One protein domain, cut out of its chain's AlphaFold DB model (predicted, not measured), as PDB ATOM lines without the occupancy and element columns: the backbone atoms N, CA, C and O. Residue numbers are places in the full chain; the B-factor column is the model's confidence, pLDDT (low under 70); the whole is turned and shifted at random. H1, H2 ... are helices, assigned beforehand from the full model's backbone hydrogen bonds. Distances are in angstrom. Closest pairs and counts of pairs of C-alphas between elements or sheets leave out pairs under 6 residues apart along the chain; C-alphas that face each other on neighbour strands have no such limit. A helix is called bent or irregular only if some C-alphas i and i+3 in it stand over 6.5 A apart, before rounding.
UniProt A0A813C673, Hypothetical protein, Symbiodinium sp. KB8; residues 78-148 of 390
ATOM      1  N   GLU A  78     196.362 186.175 237.922       64.94
ATOM      2  CA  GLU A  78     196.348 185.603 239.273       64.94
ATOM      3  C   GLU A  78     197.728 185.059 239.656       64.94
ATOM      4  O   GLU A  78     198.212 185.351 240.749       64.94
ATOM      5  N   SER A  79     198.420 184.392 238.723       72.19
ATOM      6  CA  SER A  79     199.781 183.889 238.954       72.19
ATOM      7  C   SER A  79     200.795 185.006 239.237       72.19
ATOM      8  O   SER A  79     201.626 184.869 240.131       72.19
ATOM      9  N   LEU A  80     200.675 186.154 238.557       69.56
ATOM     10  CA  LEU A  80     201.558 187.310 238.745       69.56
ATOM     11  C   LEU A  80     201.341 187.999 240.100       69.56
ATOM     12  O   LEU A  80     202.302 188.397 240.760       69.56
ATOM     13  N   VAL A  81     200.084 188.126 240.536       69.12
ATOM     14  CA  VAL A  81     199.748 188.679 241.859       69.12
ATOM     15  C   VAL A  81     200.206 187.728 242.963       69.12
ATOM     16  O   VAL A  81     200.775 188.174 243.961       69.12
ATOM     17  N   GLN A  82     200.023 186.424 242.766       74.81
ATOM     18  CA  GLN A  82     200.458 185.410 243.715       74.81
ATOM     19  C   GLN A  82     201.988 185.387 243.833       74.81
ATOM     20  O   GLN A  82     202.506 185.462 244.946       74.81
ATOM     21  N   GLU A  83     202.724 185.417 242.722       77.25
ATOM     22  CA  GLU A  83     204.189 185.445 242.733       77.25
ATOM     23  C   GLU A  83     204.744 186.732 243.369       77.25
ATOM     24  O   GLU A  83     205.692 186.680 244.155       77.25
ATOM     25  N   PHE A  84     204.121 187.888 243.109       77.56
ATOM     26  CA  PHE A  84     204.510 189.145 243.752       77.56
ATOM     27  C   PHE A  84     204.233 189.124 245.260       77.56
ATOM     28  O   PHE A  84     205.076 189.563 246.042       77.56
ATOM     29  N   SER A  85     203.089 188.575 245.681       70.31
ATOM     30  CA  SER A  85     202.734 188.448 247.099       70.31
ATOM     31  C   SER A  85     203.699 187.530 247.853       70.31
ATOM     32  O   SER A  85     204.162 187.894 248.933       70.31
ATOM     33  N   VAL A  86     204.092 186.401 247.252       73.19
ATOM     34  CA  VAL A  86     205.055 185.457 247.830       73.19
ATOM     35  C   VAL A  86     206.437 186.089 247.943       73.19
ATOM     36  O   VAL A  86     207.042 186.007 249.010       73.19
ATOM     37  N   ARG A  87     206.921 186.776 246.897       79.38
ATOM     38  CA  ARG A  87     208.220 187.475 246.917       79.38
ATOM     39  C   ARG A  87     208.251 188.623 247.927       79.38
ATOM     40  O   ARG A  87     209.273 188.834 248.576       79.38
ATOM     41  N   LEU A  88     207.144 189.348 248.093       73.44
ATOM     42  CA  LEU A  88     207.026 190.404 249.099       73.44
ATOM     43  C   LEU A  88     206.994 189.821 250.522       73.44
ATOM     44  O   LEU A  88     207.669 190.344 251.405       73.44
ATOM     45  N   ALA A  89     206.273 188.715 250.733       68.38
ATOM     46  CA  ALA A  89     206.224 188.011 252.014       68.38
ATOM     47  C   ALA A  89     207.598 187.443 252.410       68.38
ATOM     48  O   ALA A  89     208.030 187.625 253.548       68.38
ATOM     49  N   THR A  90     208.338 186.854 251.460       75.31
ATOM     50  CA  THR A  90     209.716 186.386 251.707       75.31
ATOM     51  C   THR A  90     210.677 187.541 251.972       75.31
ATOM     52  O   THR A  90     211.493 187.445 252.883       75.31
ATOM     53  N   ALA A  91     210.567 188.653 251.238       72.56
ATOM     54  CA  ALA A  91     211.414 189.829 251.453       72.56
ATOM     55  C   ALA A  91     211.197 190.489 252.827       72.56
ATOM     56  O   ALA A  91     212.120 191.097 253.366       72.56
ATOM     57  N   LEU A  92     209.994 190.367 253.394       68.69
ATOM     58  CA  LEU A  92     209.647 190.892 254.715       68.69
ATOM     59  C   LEU A  92     209.876 189.879 255.851       68.69
ATOM     60  O   LEU A  92     209.653 190.225 257.009       68.69
ATOM     61  N   GLY A  93     210.321 188.652 255.547       73.06
ATOM     62  CA  GLY A  93     210.522 187.591 256.543       73.06
ATOM     63  C   GLY A  93     209.220 187.089 257.178       73.06
ATOM     64  O   GLY A  93     209.233 186.552 258.281       73.06
ATOM     65  N   VAL A  94     208.086 187.290 256.504       71.94
ATOM     66  CA  VAL A  94     206.748 186.969 257.004       71.94
ATOM     67  C   VAL A  94     206.352 185.601 256.449       71.94
ATOM     68  O   VAL A  94     205.737 185.514 255.389       71.94
ATOM     69  N   THR A  95     206.752 184.521 257.124       76.12
ATOM     70  CA  THR A  95     206.430 183.142 256.699       76.12
ATOM     71  C   THR A  95     205.025 182.703 257.100       76.12
ATOM     72  O   THR A  95     204.455 181.817 256.467       76.12
ATOM     73  N   ASP A  96     204.447 183.345 258.116       82.56
ATOM     74  CA  ASP A  96     203.223 182.865 258.749       82.56
ATOM     75  C   ASP A  96     202.004 183.672 258.296       82.56
ATOM     76  O   ASP A  96     202.006 184.907 258.294       82.56
ATOM     77  N   ILE A  97     200.915 182.964 257.981       83.19
ATOM     78  CA  ILE A  97     199.613 183.553 257.619       83.19
ATOM     79  C   ILE A  97     199.135 184.524 258.708       83.19
ATOM     80  O   ILE A  97     198.580 185.579 258.407       83.19
ATOM     81  N   ILE A  98     199.407 184.204 259.976       83.00
ATOM     82  CA  ILE A  98     199.081 185.056 261.124       83.00
ATOM     83  C   ILE A  98     199.794 186.408 261.008       83.00
ATOM     84  O   ILE A  98     199.166 187.452 261.166       83.00
ATOM     85  N   SER A  99     201.080 186.405 260.662       78.50
ATOM     86  CA  SER A  99     201.874 187.624 260.517       78.50
ATOM     87  C   SER A  99     201.414 188.471 259.322       78.50
ATOM     88  O   SER A  99     201.376 189.698 259.425       78.50
ATOM     89  N   LEU A 100     200.958 187.845 258.229       82.19
ATOM     90  CA  LEU A 100     200.283 188.546 257.126       82.19
ATOM     91  C   LEU A 100     198.964 189.196 257.576       82.19
ATOM     92  O   LEU A 100     198.719 190.359 257.251       82.19
ATOM     93  N   CYS A 101     198.141 188.492 258.355       87.38
ATOM     94  CA  CYS A 101     196.892 189.031 258.902       87.38
ATOM     95  C   CYS A 101     197.137 190.217 259.846       87.38
ATOM     96  O   CYS A 101     196.441 191.228 259.759       87.38
ATOM     97  N   VAL A 102     198.151 190.136 260.712       88.81
ATOM     98  CA  VAL A 102     198.533 191.237 261.611       88.81
ATOM     99  C   VAL A 102     199.012 192.446 260.808       88.81
ATOM    100  O   VAL A 102     198.581 193.568 261.070       88.81
ATOM    101  N   LEU A 103     199.845 192.236 259.787       86.06
ATOM    102  CA  LEU A 103     200.351 193.319 258.943       86.06
ATOM    103  C   LEU A 103     199.218 193.987 258.146       86.06
ATOM    104  O   LEU A 103     199.165 195.216 258.061       86.06
ATOM    105  N   ALA A 104     198.262 193.200 257.644       88.31
ATOM    106  CA  ALA A 104     197.053 193.712 257.006       88.31
ATOM    107  C   ALA A 104     196.201 194.551 257.976       88.31
ATOM    108  O   ALA A 104     195.750 195.636 257.607       88.31
ATOM    109  N   LEU A 105     196.029 194.112 259.227       90.00
ATOM    110  CA  LEU A 105     195.308 194.875 260.255       90.00
ATOM    111  C   LEU A 105     196.011 196.191 260.604       90.00
ATOM    112  O   LEU A 105     195.358 197.232 260.670       90.00
ATOM    113  N   VAL A 106     197.337 196.177 260.768       91.25
ATOM    114  CA  VAL A 106     198.134 197.393 261.010       91.25
ATOM    115  C   VAL A 106     197.987 198.372 259.846       91.25
ATOM    116  O   VAL A 106     197.812 199.573 260.060       91.25
ATOM    117  N   PHE A 107     198.004 197.870 258.611       91.06
ATOM    118  CA  PHE A 107     197.818 198.692 257.421       91.06
ATOM    119  C   PHE A 107     196.406 199.294 257.342       91.06
ATOM    120  O   PHE A 107     196.265 200.487 257.069       91.06
ATOM    121  N   LEU A 108     195.362 198.514 257.645       88.50
ATOM    122  CA  LEU A 108     193.978 198.998 257.704       88.50
ATOM    123  C   LEU A 108     193.788 200.068 258.787       88.50
ATOM    124  O   LEU A 108     193.151 201.091 258.531       88.50
ATOM    125  N   LEU A 109     194.392 199.885 259.965       90.94
ATOM    126  CA  LEU A 109     194.392 200.882 261.039       90.94
ATOM    127  C   LEU A 109     195.109 202.170 260.614       90.94
ATOM    128  O   LEU A 109     194.590 203.265 260.827       90.94
ATOM    129  N   ALA A 110     196.273 202.064 259.969       91.56
ATOM    130  CA  ALA A 110     197.001 203.225 259.464       91.56
ATOM    131  C   ALA A 110     196.177 204.005 258.426       91.56
ATOM    132  O   ALA A 110     196.098 205.233 258.500       91.56
ATOM    133  N   LEU A 111     195.515 203.306 257.497       88.00
ATOM    134  CA  LEU A 111     194.617 203.927 256.523       88.00
ATOM    135  C   LEU A 111     193.431 204.626 257.195       88.00
ATOM    136  O   LEU A 111     193.116 205.753 256.814       88.00
ATOM    137  N   TYR A 112     192.823 204.013 258.214       91.69
ATOM    138  CA  TYR A 112     191.734 204.624 258.979       91.69
ATOM    139  C   TYR A 112     192.139 205.987 259.566       91.69
ATOM    140  O   TYR A 112     191.422 206.975 259.396       91.69
ATOM    141  N   PHE A 113     193.330 206.091 260.163       92.06
ATOM    142  CA  PHE A 113     193.827 207.362 260.705       92.06
ATOM    143  C   PHE A 113     194.209 208.388 259.633       92.06
ATOM    144  O   PHE A 113     193.947 209.578 259.807       92.06
ATOM    145  N   VAL A 114     194.804 207.957 258.514       91.69
ATOM    146  CA  VAL A 114     195.128 208.854 257.386       91.69
ATOM    147  C   VAL A 114     193.862 209.501 256.816       91.69
ATOM    148  O   VAL A 114     193.901 210.647 256.372       91.69
ATOM    149  N   TRP A 115     192.734 208.797 256.888       88.31
ATOM    150  CA  TRP A 115     191.424 209.254 256.429       88.31
ATOM    151  C   TRP A 115     190.627 210.040 257.481       88.31
ATOM    152  O   TRP A 115     189.445 210.326 257.287       88.31
ATOM    153  N   GLY A 116     191.276 210.438 258.579       89.19
ATOM    154  CA  GLY A 116     190.672 211.276 259.615       89.19
ATOM    155  C   GLY A 116     189.790 210.514 260.603       89.19
ATOM    156  O   GLY A 116     188.997 211.137 261.311       89.19
ATOM    157  N   GLY A 117     189.913 209.187 260.667       89.94
ATOM    158  CA  GLY A 117     189.315 208.382 261.725       89.94
ATOM    159  C   GLY A 117     189.865 208.767 263.102       89.94
ATOM    160  O   GLY A 117     191.058 209.041 263.253       89.94
ATOM    161  N   SER A 118     189.000 208.804 264.116       92.31
ATOM    162  CA  SER A 118     189.395 209.031 265.511       92.31
ATOM    163  C   SER A 118     189.340 207.733 266.310       92.31
ATOM    164  O   SER A 118     188.570 206.825 265.987       92.31
ATOM    165  N   TRP A 119     190.153 207.647 267.365       91.31
ATOM    166  CA  TRP A 119     190.201 206.465 268.231       91.31
ATOM    167  C   TRP A 119     188.860 206.197 268.921       91.31
ATOM    168  O   TRP A 119     188.376 205.076 268.879       91.31
ATOM    169  N   ASN A 120     188.213 207.247 269.435       92.81
ATOM    170  CA  ASN A 120     186.950 207.130 270.172       92.81
ATOM    171  C   ASN A 120     185.845 206.450 269.343       92.81
ATOM    172  O   ASN A 120     185.103 205.624 269.853       92.81
ATOM    173  N   LYS A 121     185.773 206.745 268.039       89.38
ATOM    174  CA  LYS A 121     184.789 206.117 267.142       89.38
ATOM    175  C   LYS A 121     185.109 204.651 266.858       89.38
ATOM    176  O   LYS A 121     184.208 203.831 266.702       89.38
ATOM    177  N   LEU A 122     186.400 204.326 266.796       90.88
ATOM    178  CA  LEU A 122     186.859 202.962 266.571       90.88
ATOM    179  C   LEU A 122     186.578 202.065 267.786       90.88
ATOM    180  O   LEU A 122     186.329 200.879 267.607       90.88
ATOM    181  N   GLU A 123     186.599 202.627 268.995       93.81
ATOM    182  CA  GLU A 123     186.284 201.918 270.241       93.81
ATOM    183  C   GLU A 123     184.793 201.559 270.344       93.81
ATOM    184  O   GLU A 123     184.458 200.440 270.722       93.81
ATOM    185  N   GLU A 124     183.901 202.464 269.932       93.44
ATOM    186  CA  GLU A 124     182.449 202.244 269.983       93.44
ATOM    187  C   GLU A 124     181.959 201.215 268.951       93.44
ATOM    188  O   GLU A 124     181.094 200.391 269.251       93.44
ATOM    189  N   ASN A 125     182.484 201.252 267.720       93.56
ATOM    190  CA  ASN A 125     182.091 200.315 266.664       93.56
ATOM    191  C   ASN A 125     183.218 200.099 265.636       93.56
ATOM    192  O   ASN A 125     183.193 200.690 264.547       93.56
ATOM    193  N   PRO A 126     184.193 199.217 265.930       88.56
ATOM    194  CA  PRO A 126     185.387 199.069 265.103       88.56
ATOM    195  C   PRO A 126     185.041 198.619 263.685       88.56
ATOM    196  O   PRO A 126     185.521 199.192 262.707       88.56
ATOM    197  N   TYR A 127     184.159 197.626 263.553       90.62
ATOM    198  CA  TYR A 127     183.782 197.081 262.251       90.62
ATOM    199  C   TYR A 127     182.972 198.079 261.414       90.62
ATOM    200  O   TYR A 127     183.236 198.244 260.221       90.62
ATOM    201  N   GLY A 128     182.009 198.770 262.032       92.38
ATOM    202  CA  GLY A 128     181.184 199.769 261.355       92.38
ATOM    203  C   GLY A 128     182.010 200.932 260.812       92.38
ATOM    204  O   GLY A 128     181.880 201.284 259.639       92.38
ATOM    205  N   GLU A 129     182.909 201.483 261.626       91.62
ATOM    206  CA  GLU A 129     183.748 202.624 261.244       91.62
ATOM    207  C   GLU A 129     184.806 202.261 260.194       91.62
ATOM    208  O   GLU A 129     184.976 202.993 259.212       91.62
ATOM    209  N   LEU A 130     185.461 201.099 260.316       87.44
ATOM    210  CA  LEU A 130     186.386 200.597 259.292       87.44
ATOM    211  C   LEU A 130     185.673 200.387 257.949       87.44
ATOM    212  O   LEU A 130     186.154 200.850 256.911       87.44
ATOM    213  N   LYS A 131     184.490 199.759 257.957       91.19
ATOM    214  CA  LYS A 131     183.682 199.541 256.746       91.19
ATOM    215  C   LYS A 131     183.231 200.861 256.118       91.19
ATOM    216  O   LYS A 131     183.345 201.034 254.903       91.19
ATOM    217  N   ASN A 132     182.755 201.807 256.925       91.06
ATOM    218  CA  ASN A 132     182.315 203.121 256.454       91.06
ATOM    219  C   ASN A 132     183.471 203.929 255.855       91.06
ATOM    220  O   ASN A 132     183.300 204.572 254.815       91.06
ATOM    221  N   THR A 133     184.654 203.852 256.463       90.88
ATOM    222  CA  THR A 133     185.870 204.498 255.954       90.88
ATOM    223  C   THR A 133     186.301 203.883 254.627       90.88
ATOM    224  O   THR A 133     186.553 204.617 253.673       90.88
ATOM    225  N   GLY A 134     186.283 202.551 254.509       88.62
ATOM    226  CA  GLY A 134     186.550 201.858 253.245       88.62
ATOM    227  C   GLY A 134     185.569 202.245 252.131       88.62
ATOM    228  O   GLY A 134     185.980 202.529 251.006       88.62
ATOM    229  N   MET A 135     184.275 202.348 252.446       91.12
ATOM    230  CA  MET A 135     183.250 202.798 251.495       91.12
ATOM    231  C   MET A 135     183.452 204.254 251.061       91.12
ATOM    232  O   MET A 135     183.283 204.567 249.881       91.12
ATOM    233  N   ARG A 136     183.824 205.148 251.986       90.25
ATOM    234  CA  ARG A 136     184.156 206.544 251.666       90.25
ATOM    235  C   ARG A 136     185.390 206.620 250.770       90.25
ATOM    236  O   ARG A 136     185.355 207.318 249.760       90.25
ATOM    237  N   ALA A 137     186.418 205.834 251.084       87.31
ATOM    238  CA  ALA A 137     187.637 205.772 250.293       87.31
ATOM    239  C   ALA A 137     187.413 205.257 248.878       87.31
ATOM    240  O   ALA A 137     187.937 205.829 247.923       87.31
ATOM    241  N   SER A 138     186.565 204.243 248.731       90.12
ATOM    242  CA  SER A 138     186.156 203.727 247.428       90.12
ATOM    243  C   SER A 138     185.426 204.786 246.589       90.12
ATOM    244  O   SER A 138     185.747 204.959 245.412       90.12
ATOM    245  N   ARG A 139     184.505 205.560 247.188       94.56
ATOM    246  CA  ARG A 139     183.803 206.651 246.481       94.56
ATOM    247  C   ARG A 139     184.757 207.749 246.029       94.56
ATOM    248  O   ARG A 139     184.780 208.073 244.850       94.56
ATOM    249  N   GLU A 140     185.597 208.260 246.925       92.06
ATOM    250  CA  GLU A 140     186.556 209.314 246.576       92.06
ATOM    251  C   GLU A 140     187.580 208.861 245.527       92.06
ATOM    252  O   GLU A 140     187.964 209.642 244.655       92.06
ATOM    253  N   ALA A 141     188.031 207.604 245.588       87.56
ATOM    254  CA  ALA A 141     188.914 207.036 244.575       87.56
ATOM    255  C   ALA A 141     188.216 206.950 243.210       87.56
ATOM    256  O   ALA A 141     188.813 207.320 242.198       87.56
ATOM    257  N   LYS A 142     186.948 206.523 243.184       95.00
ATOM    258  CA  LYS A 142     186.131 206.463 241.967       95.00
ATOM    259  C   LYS A 142     185.885 207.853 241.379       95.00
ATOM    260  O   LYS A 142     186.038 208.030 240.175       95.00
ATOM    261  N   ASP A 143     185.595 208.845 242.213       95.06
ATOM    262  CA  ASP A 143     185.384 210.223 241.766       95.06
ATOM    263  C   ASP A 143     186.666 210.830 241.187       95.06
ATOM    264  O   ASP A 143     186.638 211.426 240.111       95.06
ATOM    265  N   LYS A 144     187.819 210.614 241.837       91.94
ATOM    266  CA  LYS A 144     189.128 211.037 241.307       91.94
ATOM    267  C   LYS A 144     189.478 210.329 240.002       91.94
ATOM    268  O   LYS A 144     190.040 210.959 239.109       91.94
ATOM    269  N   PHE A 145     189.148 209.045 239.879       92.25
ATOM    270  CA  PHE A 145     189.351 208.290 238.647       92.25
ATOM    271  C   PHE A 145     188.484 208.836 237.505       92.25
ATOM    272  O   PHE A 145     189.001 209.100 236.423       92.25
ATOM    273  N   ASN A 146     187.204 209.108 237.767       94.38
ATOM    274  CA  ASN A 146     186.295 209.710 236.792       94.38
ATOM    275  C   ASN A 146     186.748 211.120 236.383       94.38
ATOM    276  O   ASN A 146     186.739 211.448 235.201       94.38
ATOM    277  N   GLN A 147     187.201 211.947 237.333       92.81
ATOM    278  CA  GLN A 147     187.776 213.266 237.038       92.81
ATOM    279  C   GLN A 147     189.034 213.160 236.176       92.81
ATOM    280  O   GLN A 147     189.202 213.923 235.225       92.81
ATOM    281  N   TRP A 148     189.919 212.211 236.487       90.81
ATOM    282  CA  TRP A 148     191.111 211.948 235.686       90.81
ATOM    283  C   TRP A 148     190.748 211.492 234.266       90.81
ATOM    284  O   TRP A 148     191.357 211.962 233.308       90.81
TER     285      TRP A 148
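This is residues 78 to 148 of the 390 residues of the protein "Hypothetical protein" of Symbiodinium sp. KB8 (UniProt A0A813C673). Four helices make an open, flat bracket: H2 is the bar, H1 stands off one end of it and the long H4 crosses near its other end, with H1 and the last part of H4 reaching out to the same side and an empty gap between them. The short H3 sits at the corner where the chain turns from H2 into H4, and residues 78 to 85 of H1 and 138 to 148 of H4 stick out as free ends of the two arms. The printed part has 71 residues with four named helices, in the order H1, H2, H3, H4, and no named strand; its class is all helix. It is loose, with a radius of gyration of the C-alphas of 15.4 A, and its C-alphas span 36 by 34 by 16 A.

H1 takes residues 78 to 91 and is 19.8 A long from first to last C-alpha; C-alpha 78 lies at (196.348, 185.603, 239.273). H2 takes residues 97 to 114, 25.7 A, beginning with C-alpha 97 at (199.613, 183.553, 257.619). H3 is short, residues 119 to 124, 9.0 A. H4, residues 126 to 148, is the longest helix, 32.6 A, and ends with C-alpha 148 at (191.111, 211.948, 235.686). No helix is bent or irregular.

H1 and H2 are close but not clearly touching; their closest C-alphas, those of Ala 89 and Leu 100, are 7.9 A apart. Their lines are about perpendicular, at 88 degrees. H2 and H3 are only just apart, 8.4 A at the closest. H2 and H4 only just touch, with 3 pairs of C-alphas within 8 A, through residues 108 to 112 of H2 and 130 to 133 of H4; the closest C-alphas are those of Tyr 112 and Thr 133, 6.6 A apart. They run the same way at a steep tilt of 68 degrees, only just short of about perpendicular. H3 and H4 touch only at the corner by their link, and only just, with 3 pairs of C-alphas within 8 A; the closest C-alphas are those of Leu 122 and Glu 129, 6.2 A apart. Their tilt is steep, 57 degrees, and they run opposite ways. H1 is apart from H3 and from H4. In H1, H2, H3 and H4 every O i to N i+4 pair is within hydrogen-bond range.

The two C-alphas farthest apart are those of Ser 79 and Asn 120, at 41.0 A. The printed part has no cut, and the links H1 to H2, H2 to H3 and H3 to H4 are tight. Residues 123 to 128, of which 126 to 128 belong to H4, also stand free. The mean pLDDT of the printed part is 85.6; residue 78, residues 80 to 81, residue 89 and residue 92 are under 70.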